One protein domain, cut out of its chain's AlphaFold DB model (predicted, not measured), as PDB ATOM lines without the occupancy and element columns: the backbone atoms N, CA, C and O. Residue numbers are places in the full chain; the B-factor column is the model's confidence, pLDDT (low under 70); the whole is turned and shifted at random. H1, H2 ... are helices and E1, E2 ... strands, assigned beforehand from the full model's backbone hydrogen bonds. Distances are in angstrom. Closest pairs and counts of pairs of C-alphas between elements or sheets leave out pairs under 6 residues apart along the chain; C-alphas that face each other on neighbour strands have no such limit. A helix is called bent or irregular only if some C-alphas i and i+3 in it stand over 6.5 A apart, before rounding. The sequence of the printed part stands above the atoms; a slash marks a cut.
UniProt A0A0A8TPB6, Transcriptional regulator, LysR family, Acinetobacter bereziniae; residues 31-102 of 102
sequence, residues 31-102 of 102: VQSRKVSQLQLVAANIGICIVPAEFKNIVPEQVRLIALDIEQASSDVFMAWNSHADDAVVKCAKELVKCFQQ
ATOM      1  N   VAL A  31     -32.716 -51.625  53.535       74.06
ATOM      2  CA  VAL A  31     -32.041 -51.873  52.254       74.06
ATOM      3  C   VAL A  31     -32.747 -51.018  51.212       74.06
ATOM      4  O   VAL A  31     -33.928 -51.222  50.934       74.06
ATOM      5  N   GLN A  32     -32.045 -50.018  50.691       76.88
ATOM      6  CA  GLN A  32     -32.566 -49.122  49.672       76.88
ATOM      7  C   GLN A  32     -31.845 -49.371  48.354       76.88
ATOM      8  O   GLN A  32     -30.642 -49.629  48.322       76.88
ATOM      9  N   SER A  33     -32.590 -49.310  47.251       82.25
ATOM     10  CA  SER A  33     -31.960 -49.310  45.936       82.25
ATOM     11  C   SER A  33     -31.253 -47.973  45.700       82.25
ATOM     12  O   SER A  33     -31.652 -46.947  46.252       82.25
ATOM     13  N   ARG A  34     -30.244 -47.967  44.822       83.62
ATOM     14  CA  ARG A  34     -29.484 -46.752  44.472       83.62
ATOM     15  C   ARG A  34     -30.388 -45.598  44.013       83.62
ATOM     16  O   ARG A  34     -30.116 -44.452  44.347       83.62
ATOM     17  N   LYS A  35     -31.489 -45.906  43.313       85.69
ATOM     18  CA  LYS A  35     -32.475 -44.915  42.848       85.69
ATOM     19  C   LYS A  35     -33.172 -44.197  44.005       85.69
ATOM     20  O   LYS A  35     -33.366 -42.989  43.953       85.69
ATOM     21  N   VAL A  36     -33.517 -44.927  45.068       88.06
ATOM     22  CA  VAL A  36     -34.135 -44.313  46.253       88.06
ATOM     23  C   VAL A  36     -33.119 -43.417  46.962       88.06
ATOM     24  O   VAL A  36     -33.461 -42.301  47.334       88.06
ATOM     25  N   SER A  37     -31.854 -43.837  47.058       89.31
ATOM     26  CA  SER A  37     -30.795 -42.986  47.618       89.31
ATOM     27  C   SER A  37     -30.577 -41.698  46.812       89.31
ATOM     28  O   SER A  37     -30.385 -40.643  47.406       89.31
ATOM     29  N   GLN A  38     -30.660 -41.741  45.477       91.00
ATOM     30  CA  GLN A  38     -30.590 -40.535  44.639       91.00
ATOM     31  C   GLN A  38     -31.761 -39.581  44.902       91.00
ATOM     32  O   GLN A  38     -31.546 -38.386  45.086       91.00
ATOM     33  N   LEU A  39     -32.982 -40.109  45.008       93.06
ATOM     34  CA  LEU A  39     -34.149 -39.302  45.366       93.06
ATOM     35  C   LEU A  39     -34.002 -38.670  46.763       93.06
ATOM     36  O   LEU A  39     -34.409 -37.530  46.965       93.06
ATOM     37  N   GLN A  40     -33.389 -39.375  47.720       91.69
ATOM     38  CA  GLN A  40     -33.100 -38.826  49.048       91.69
ATOM     39  C   GLN A  40     -32.100 -37.664  49.003       91.69
ATOM     40  O   GLN A  40     -32.283 -36.695  49.736       91.69
ATOM     41  N   LEU A  41     -31.081 -37.722  48.138       93.56
ATOM     42  CA  LEU A  41     -30.151 -36.603  47.938       93.56
ATOM     43  C   LEU A  41     -30.878 -35.380  47.371       93.56
ATOM     44  O   LEU A  41     -30.736 -34.280  47.901       93.56
ATOM     45  N   VAL A  42     -31.740 -35.585  46.376       95.81
ATOM     46  CA  VAL A  42     -32.591 -34.517  45.840       95.81
ATOM     47  C   VAL A  42     -33.501 -33.935  46.927       95.81
ATOM     48  O   VAL A  42     -33.576 -32.719  47.096       95.81
ATOM     49  N   ALA A  43     -34.142 -34.778  47.738       94.12
ATOM     50  CA  ALA A  43     -34.965 -34.331  48.863       94.12
ATOM     51  C   ALA A  43     -34.166 -33.563  49.935       94.12
ATOM     52  O   ALA A  43     -34.736 -32.719  50.625       94.12
ATOM     53  N   ALA A  44     -32.858 -33.810  50.041       93.81
ATOM     54  CA  ALA A  44     -31.913 -33.071  50.879       93.81
ATOM     55  C   ALA A  44     -31.334 -31.814  50.196       93.81
ATOM     56  O   ALA A  44     -30.366 -31.239  50.685       93.81
ATOM     57  N   ASN A  45     -31.943 -31.377  49.090       93.69
ATOM     58  CA  ASN A  45     -31.561 -30.205  48.305       93.69
ATOM     59  C   ASN A  45     -30.221 -30.343  47.565       93.69
ATOM     60  O   ASN A  45     -29.496 -29.369  47.377       93.69
ATOM     61  N   ILE A  46     -29.888 -31.564  47.138       92.38
ATOM     62  CA  ILE A  46     -28.660 -31.860  46.399       92.38
ATOM     63  C   ILE A  46     -29.025 -32.298  44.978       92.38
ATOM     64  O   ILE A  46     -29.328 -33.463  44.721       92.38
ATOM     65  N   GLY A  47     -28.948 -31.348  44.047       92.81
ATOM     66  CA  GLY A  47     -29.025 -31.599  42.609       92.81
ATOM     67  C   GLY A  47     -30.397 -32.046  42.097       92.81
ATOM     68  O   GLY A  47     -31.445 -31.659  42.619       92.81
ATOM     69  N   ILE A  48     -30.361 -32.840  41.024       95.50
ATOM     70  CA  ILE A  48     -31.522 -33.331  40.274       95.50
ATOM     71  C   ILE A  48     -31.349 -34.818  39.955       95.50
ATOM     72  O   ILE A  48     -30.224 -35.320  39.905       95.50
ATOM     73  N   CYS A  49     -32.442 -35.532  39.698       94.50
ATOM     74  CA  CYS A  49     -32.371 -36.912  39.218       94.50
ATOM     75  C   CYS A  49     -33.541 -37.268  38.298       94.50
ATOM     76  O   CYS A  49     -34.564 -36.590  38.300       94.50
ATOM     77  N   ILE A  50     -33.389 -38.347  37.529       92.69
ATOM     78  CA  ILE A  50     -34.472 -38.957  36.753       92.69
ATOM     79  C   ILE A  50     -34.933 -40.211  37.494       92.69
ATOM     80  O   ILE A  50     -34.109 -41.042  37.891       92.69
ATOM     81  N   VAL A  51     -36.239 -40.351  37.689       91.56
ATOM     82  CA  VAL A  51     -36.853 -41.470  38.412       91.56
ATOM     83  C   VAL A  51     -37.977 -42.110  37.597       91.56
ATOM     84  O   VAL A  51     -38.622 -41.420  36.813       91.56
ATOM     85  N   PRO A  52     -38.252 -43.410  37.785       91.25
ATOM     86  CA  PRO A  52     -39.408 -44.066  37.175       91.25
ATOM     87  C   PRO A  52     -40.746 -43.463  37.623       91.25
ATOM     88  O   PRO A  52     -40.852 -42.931  38.733       91.25
ATOM     89  N   ALA A  53     -41.787 -43.593  36.802       90.94
ATOM     90  CA  ALA A  53     -43.134 -43.104  37.104       90.94
ATOM     91  C   ALA A  53     -43.723 -43.605  38.425       90.94
ATOM     92  O   ALA A  53     -44.423 -42.866  39.125       90.94
ATOM     93  N   GLU A  54     -43.393 -44.831  38.811       89.12
ATOM     94  CA  GLU A  54     -43.873 -45.477  40.030       89.12
ATOM     95  C   GLU A  54     -43.374 -44.772  41.296       89.12
ATOM     96  O   GLU A  54     -43.952 -44.941  42.374       89.12
ATOM     97  N   PHE A  55     -42.325 -43.947  41.189       90.12
ATOM     98  CA  PHE A  55     -41.776 -43.228  42.334       90.12
ATOM     99  C   PHE A  55     -42.724 -42.145  42.856       90.12
ATOM    100  O   PHE A  55     -42.583 -41.774  44.018       90.12
ATOM    101  N   LYS A  56     -43.739 -41.712  42.090       87.75
ATOM    102  CA  LYS A  56     -44.774 -40.762  42.553       87.75
ATOM    103  C   LYS A  56     -45.362 -41.115  43.924       87.75
ATOM    104  O   LYS A  56     -45.666 -40.217  44.696       87.75
ATOM    105  N   ASN A  57     -45.470 -42.405  44.246       88.75
ATOM    106  CA  ASN A  57     -46.057 -42.887  45.501       88.75
ATOM    107  C   ASN A  57     -45.114 -42.807  46.714       88.75
ATOM    108  O   ASN A  57     -45.549 -43.011  47.845       88.75
ATOM    109  N   ILE A  58     -43.817 -42.580  46.493       88.69
ATOM    110  CA  ILE A  58     -42.783 -42.555  47.541       88.69
ATOM    111  C   ILE A  58     -41.981 -41.250  47.546       88.69
ATOM    112  O   ILE A  58     -40.980 -41.145  48.258       88.69
ATOM    113  N   VAL A  59     -42.382 -40.278  46.724       89.81
ATOM    114  CA  VAL A  59     -41.690 -39.001  46.580       89.81
ATOM    115  C   VAL A  59     -42.027 -38.088  47.766       89.81
ATOM    116  O   VAL A  59     -43.204 -37.895  48.063       89.81
ATOM    117  N   PRO A  60     -41.014 -37.539  48.464       90.50
ATOM    118  CA  PRO A  60     -41.236 -36.569  49.533       90.50
ATOM    119  C   PRO A  60     -41.898 -35.284  49.021       90.50
ATOM    120  O   PRO A  60     -41.630 -34.862  47.899       90.50
ATOM    121  N   GLU A  61     -42.697 -34.618  49.857       91.56
ATOM    122  CA  GLU A  61     -43.444 -33.400  49.485       91.56
ATOM    123  C   GLU A  61     -42.548 -32.271  48.956       91.56
ATOM    124  O   GLU A  61     -42.936 -31.511  48.069       91.56
ATOM    125  N   GLN A  62     -41.320 -32.176  49.468       92.56
ATOM    126  CA  GLN A  62     -40.344 -31.180  49.040       92.56
ATOM    127  C   GLN A  62     -39.659 -31.509  47.708       92.56
ATOM    128  O   GLN A  62     -38.690 -30.846  47.357       92.56
ATOM    129  N   VAL A  63     -40.089 -32.530  46.971       95.75
ATOM    130  CA  VAL A  63     -39.524 -32.880  45.665       95.75
ATOM    131  C   VAL A  63     -40.557 -32.616  44.578       95.75
ATOM    132  O   VAL A  63     -41.654 -33.168  44.573       95.75
ATOM    133  N   ARG A  64     -40.188 -31.771  43.617       94.50
ATOM    134  CA  ARG A  64     -40.967 -31.520  42.406       94.50
ATOM    135  C   ARG A  64     -40.661 -32.592  41.376       94.50
ATOM    136  O   ARG A  64     -39.500 -32.945  41.201       94.50
ATOM    137  N   LEU A  65     -41.698 -33.050  40.679       94.38
ATOM    138  CA  LEU A  65     -41.600 -33.981  39.560       94.38
ATOM    139  C   LEU A  65     -42.176 -33.344  38.296       94.38
ATOM    140  O   LEU A  65     -43.230 -32.710  38.350       94.38
ATOM    141  N   ILE A  66     -41.533 -33.578  37.158       93.31
ATOM    142  CA  ILE A  66     -42.073 -33.277  35.827       93.31
ATOM    143  C   ILE A  66     -41.884 -34.494  34.927       93.31
ATOM    144  O   ILE A  66     -40.827 -35.121  34.959       93.31
ATOM    145  N   ALA A  67     -42.927 -34.860  34.181       92.00
ATOM    146  CA  ALA A  67     -42.846 -35.972  33.240       92.00
ATOM    147  C   ALA A  67     -41.826 -35.636  32.147       92.00
ATOM    148  O   ALA A  67     -41.830 -34.518  31.627       92.00
ATOM    149  N   LEU A  68     -40.962 -36.594  31.822       90.00
ATOM    150  CA  LEU A  68     -40.113 -36.514  30.642       90.00
ATOM    151  C   LEU A  68     -40.741 -37.396  29.571       90.00
ATOM    152  O   LEU A  68     -40.892 -38.599  29.777       90.00
ATOM    153  N   ASP A  69     -41.110 -36.777  28.459       84.69
ATOM    154  CA  ASP A  69     -41.527 -37.482  27.256       84.69
ATOM    155  C   ASP A  69     -40.268 -37.688  26.418       84.69
ATOM    156  O   ASP A  69     -39.695 -36.711  25.943       84.69
ATOM    157  N   ILE A  70     -39.764 -38.921  26.390       81.88
ATOM    158  CA  ILE A  70     -38.494 -39.276  25.754       81.88
ATOM    159  C   ILE A  70     -38.811 -40.245  24.623       81.88
ATOM    160  O   ILE A  70     -39.312 -41.348  24.873       81.88
ATOM    161  N   GLU A  71     -38.462 -39.870  23.393       77.81
ATOM    162  CA  GLU A  71     -38.607 -40.772  22.255       77.81
ATOM    163  C   GLU A  71     -37.854 -42.088  22.511       77.81
ATOM    164  O   GLU A  71     -36.694 -42.100  22.919       77.81
ATOM    165  N   GLN A  72     -38.526 -43.215  22.259       78.00
ATOM    166  CA  GLN A  72     -37.975 -44.576  22.385       78.00
ATOM    167  C   GLN A  72     -37.661 -45.028  23.825       78.00
ATOM    168  O   GLN A  72     -36.993 -46.049  24.019       78.00
ATOM    169  N   ALA A  73     -38.161 -44.335  24.853       79.44
ATOM    170  CA  ALA A  73     -38.069 -44.838  26.219       79.44
ATOM    171  C   ALA A  73     -38.874 -46.136  26.397       79.44
ATOM    172  O   ALA A  73     -40.021 -46.258  25.976       79.44
ATOM    173  N   SER A  74     -38.275 -47.117  27.076       83.94
ATOM    174  CA  SER A  74     -38.933 -48.385  27.413       83.94
ATOM    175  C   SER A  74     -39.843 -48.297  28.648       83.94
ATOM    176  O   SER A  74     -40.494 -49.282  28.995       83.94
ATOM    177  N   SER A  75     -39.873 -47.144  29.325       86.62
ATOM    178  CA  SER A  75     -40.701 -46.873  30.505       86.62
ATOM    179  C   SER A  75     -40.849 -45.372  30.759       86.62
ATOM    180  O   SER A  75     -39.887 -44.627  30.555       86.62
ATOM    181  N   ASP A  76     -41.983 -44.964  31.326       89.19
ATOM    182  CA  ASP A  76     -42.239 -43.582  31.736       89.19
ATOM    183  C   ASP A  76     -41.318 -43.135  32.882       89.19
ATOM    184  O   ASP A  76     -41.132 -43.837  33.886       89.19
ATOM    185  N   VAL A  77     -40.780 -41.920  32.769       91.88
ATOM    186  CA  VAL A  77     -39.866 -41.338  33.759       91.88
ATOM    187  C   VAL A  77     -40.198 -39.878  34.075       91.88
ATOM    188  O   VAL A  77     -40.857 -39.168  33.318       91.88
ATOM    189  N   PHE A  78     -39.722 -39.422  35.231       92.19
ATOM    190  CA  PHE A  78     -39.858 -38.058  35.728       92.19
ATOM    191  C   PHE A  78     -38.487 -37.464  36.026       92.19
ATOM    192  O   PHE A  78     -37.631 -38.137  36.596       92.19
ATOM    193  N   MET A  79     -38.310 -36.181  35.728       93.94
ATOM    194  CA  MET A  79     -37.231 -35.370  36.291       93.94
ATOM    195  C   MET A  79     -37.658 -34.865  37.671       93.94
ATOM    196  O   MET A  79     -38.784 -34.394  37.838       93.94
ATOM    197  N   ALA A  80     -36.753 -34.945  38.645       95.06
ATOM    198  CA  ALA A  80     -36.994 -34.623  40.044       95.06
ATOM    199  C   ALA A  80     -35.951 -33.642  40.603       95.06
ATOM    200  O   ALA A  80     -34.750 -33.854  40.429       95.06
ATOM    201  N   TRP A  81     -36.399 -32.609  41.322       96.06
ATOM    202  CA  TRP A  81     -35.545 -31.669  42.069       96.06
ATOM    203  C   TRP A  81     -36.245 -31.180  43.346       96.06
ATOM    204  O   TRP A  81     -37.459 -31.327  43.480       96.06
ATOM    205  N   ASN A  82     -35.514 -30.596  44.300       96.38
ATOM    206  CA  ASN A  82     -36.135 -30.041  45.508       96.38
ATOM    207  C   ASN A  82     -36.976 -28.791  45.195       96.38
ATOM    208  O   ASN A  82     -36.557 -27.928  44.427       96.38
ATOM    209  N   SER A  83     -38.138 -28.632  45.824       93.19
ATOM    210  CA  SER A  83     -39.013 -27.473  45.638       93.19
ATOM    211  C   SER A  83     -38.425 -26.155  46.141       93.19
ATOM    212  O   SER A  83     -38.878 -25.108  45.676       93.19
ATOM    213  N   HIS A  84     -37.426 -26.229  47.020       93.00
ATOM    214  CA  HIS A  84     -36.662 -25.117  47.590       93.00
ATOM    215  C   HIS A  84     -35.240 -25.029  47.014       93.00
ATOM    216  O   HIS A  84     -34.371 -24.394  47.612       93.00
ATOM    217  N   ALA A  85     -34.977 -25.712  45.896       91.94
ATOM    218  CA  ALA A  85     -33.677 -25.653  45.249       91.94
ATOM    219  C   ALA A  85     -33.348 -24.243  44.759       91.94
ATOM    220  O   ALA A  85     -34.242 -23.463  44.427       91.94
ATOM    221  N   ASP A  86     -32.050 -23.946  44.706       93.31
ATOM    222  CA  ASP A  86     -31.562 -22.685  44.165       93.31
ATOM    223  C   ASP A  86     -31.878 -22.532  42.666       93.31
ATOM    224  O   ASP A  86     -32.233 -23.480  41.951       93.31
ATOM    225  N   ASP A  87     -31.725 -21.304  42.173       93.56
ATOM    226  CA  ASP A  87     -32.044 -20.965  40.789       93.56
ATOM    227  C   ASP A  87     -31.193 -21.732  39.771       93.56
ATOM    228  O   ASP A  87     -31.654 -21.994  38.656       93.56
ATOM    229  N   ALA A  88     -29.965 -22.122  40.130       94.00
ATOM    230  CA  ALA A  88     -29.086 -22.861  39.234       94.00
ATOM    231  C   ALA A  88     -29.624 -24.276  38.989       94.00
ATOM    232  O   ALA A  88     -29.704 -24.713  37.837       94.00
ATOM    233  N   VAL A  89     -30.067 -24.963  40.044       94.56
ATOM    234  CA  VAL A  89     -30.703 -26.285  39.963       94.56
ATOM    235  C   VAL A  89     -32.003 -26.213  39.168       94.56
ATOM    236  O   VAL A  89     -32.218 -27.023  38.265       94.56
ATOM    237  N   VAL A  90     -32.851 -25.216  39.441       94.00
ATOM    238  CA  VAL A  90     -34.125 -25.041  38.726       94.00
ATOM    239  C   VAL A  90     -33.894 -24.748  37.244       94.00
ATOM    240  O   VAL A  90     -34.577 -25.316  36.387       94.00
ATOM    241  N   LYS A  91     -32.930 -23.882  36.914       94.12
ATOM    242  CA  LYS A  91     -32.562 -23.582  35.525       94.12
ATOM    243  C   LYS A  91     -32.039 -24.830  34.817       94.12
ATOM    244  O   LYS A  91     -32.491 -25.124  33.716       94.12
ATOM    245  N   CYS A  92     -31.148 -25.581  35.460       94.75
ATOM    246  CA  CYS A  92     -30.601 -26.825  34.921       94.75
ATOM    247  C   CYS A  92     -31.703 -27.852  34.620       94.75
ATOM    248  O   CYS A  92     -31.774 -28.361  33.504       94.75
ATOM    249  N   ALA A  93     -32.618 -28.091  35.569       93.62
ATOM    250  CA  ALA A  93     -33.757 -28.984  35.364       93.62
ATOM    251  C   ALA A  93     -34.600 -28.574  34.147       93.62
ATOM    252  O   ALA A  93     -34.932 -29.419  33.319       93.62
ATOM    253  N   LYS A  94     -34.909 -27.279  34.005       92.31
ATOM    254  CA  LYS A  94     -35.689 -26.764  32.868       92.31
ATOM    255  C   LYS A  94     -34.977 -26.947  31.532       92.31
ATOM    256  O   LYS A  94     -35.624 -27.336  30.567       92.31
ATOM    257  N   GLU A  95     -33.678 -26.664  31.461       93.81
ATOM    258  CA  GLU A  95     -32.913 -26.856  30.223       93.81
ATOM    259  C   GLU A  95     -32.829 -28.336  29.840       93.81
ATOM    260  O   GLU A  95     -33.070 -28.681  28.688       93.81
ATOM    261  N   LEU A  96     -32.602 -29.228  30.807       92.19
ATOM    262  CA  LEU A  96     -32.573 -30.665  30.537       92.19
ATOM    263  C   LEU A  96     -33.921 -31.202  30.057       92.19
ATOM    264  O   LEU A  96     -33.947 -31.993  29.122       92.19
ATOM    265  N   VAL A  97     -35.038 -30.754  30.641       91.19
ATOM    266  CA  VAL A  97     -36.382 -31.129  30.163       91.19
ATOM    267  C   VAL A  97     -36.546 -30.783  28.681       91.19
ATOM    268  O   VAL A  97     -36.999 -31.626  27.916       91.19
ATOM    269  N   LYS A  98     -36.107 -29.593  28.251       89.88
ATOM    270  CA  LYS A  98     -36.160 -29.202  26.832       89.88
ATOM    271  C   LYS A  98     -35.289 -30.081  25.940       89.88
ATOM    272  O   LYS A  98     -35.644 -30.279  24.788       89.88
ATOM    273  N   CYS A  99     -34.140 -30.552  26.426       87.75
ATOM    274  CA  CYS A  99     -33.271 -31.449  25.659       87.75
ATOM    275  C   CYS A  99     -33.888 -32.835  25.467       87.75
ATOM    276  O   CYS A  99     -33.615 -33.473  24.461       87.75
ATOM    277  N   PHE A 100     -34.680 -33.305  26.432       84.31
ATOM    278  CA  PHE A 100     -35.311 -34.624  26.374       84.31
ATOM    279  C   PHE A 100     -36.619 -34.651  25.577       84.31
ATOM    280  O   PHE A 100     -37.031 -35.729  25.178       84.31
ATOM    281  N   GLN A 101     -37.246 -33.492  25.360       76.12
ATOM    282  CA  GLN A 101     -38.520 -33.326  24.646       76.12
ATOM    283  C   GLN A 101     -38.350 -32.873  23.179       76.12
ATOM    284  O   GLN A 101     -39.299 -32.359  22.585       76.12
ATOM    285  N   GLN A 102     -37.136 -32.978  22.631       62.81
ATOM    286  CA  GLN A 102     -36.811 -32.722  21.221       62.81
ATOM    287  C   GLN A 102     -36.692 -34.039  20.473       62.81
ATOM    288  O   GLN A 102     -37.086 -34.035  19.289       62.81
TER     289      GLN A 102
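This is residues 31 to 102 of the 102 residues of the protein "Transcriptional regulator, LysR family" of Acinetobacter bereziniae (UniProt A0A0A8TPB6). Picture a small, strongly twisted sheet of three strands sandwiched between helices: the long H3 covers one face, running along the strands over E3, while H1 crosses the other face slantwise. Short H2 lies on the same face as H1, beside the strands, and the link from E2 to E3 makes a loop. The printed part has 72 residues, with three named helices and three named strands in the order H1, E1, H2, E2, E3, H3; the sheet's order is E1, E3, E2, antiparallel throughout, and the class is mixed, helices and strands. The whole is compact, with a radius of gyration of the C-alphas of 11.8 A and spans of 31 by 30 by 17 A.

Find C-alpha 34 at (-29.484, -46.752, 44.472); from there H1 runs through residues 34 to 43, 14.3 A from first to last C-alpha. Next comes E1, residues 48 to 52, 13.7 A long, and directly after it H2, residues 53 to 57, 8.9 A. H2 is neither bent nor irregular, but only just: C-alphas 54 and 57 are 6.4 A apart. Look for E2 at residues 63 to 68, 15.5 A, beginning at C-alpha 63 at (-39.524, -32.880, 45.665). E3 holds residues 77 to 82, 16.7 A. H3, residues 87 to 100, measures 20.1 A and ends at C-alpha 100 at (-35.311, -34.624, 26.374).

Start with E3, the inner strand. It is antiparallel to E1 at 145 degrees, with N 49 and O 80 2.9 A apart, within hydrogen-bond range. E2 and E3 form a hairpin, antiparallel at 152 degrees, with N 64 and O 81 at 2.8 A, within range. E1, H2 and E2 make a split strand-helix-strand unit, two strands running the same way with E3 between them, and its crossover is right-handed. H1 is on the sheet at a height of 8.1 A, over E1 and E3, at 45 degrees to E1 on the local plane; its closest C-alphas to E3 are those of Ala 43 and Asn 82, 5.6 A. H2 has a height of 7.6 A and is over none of the strands; the C-alphas of Ala 53 and Val 77, the closest of H2 and E3, are 5.0 A apart. On the opposite face, H3 has a height of 9.3 A and stands at 0 degrees to E3 on the local plane; the closest C-alphas are those of Met 79 and Ala 93, 7.3 A. Helices on both faces give three layers, H3 on one face and H1 on the other. The three helices are apart from one another. In H1 and H3 each O i to N i+4 pair is within hydrogen-bond range; in H2 0 of 1 is, beside 2 of 2 O i to N i+3 pairs.

The C-alphas farthest apart are those of Val 31 and Gln 102, 36.8 A. The printed part has no cut and ends at the chain's last residue. No link is long; E2 to E3, with 8 residues, is short, and the others are tight. The mean pLDDT of the printed part is 89.8, and residue 102 is under 70.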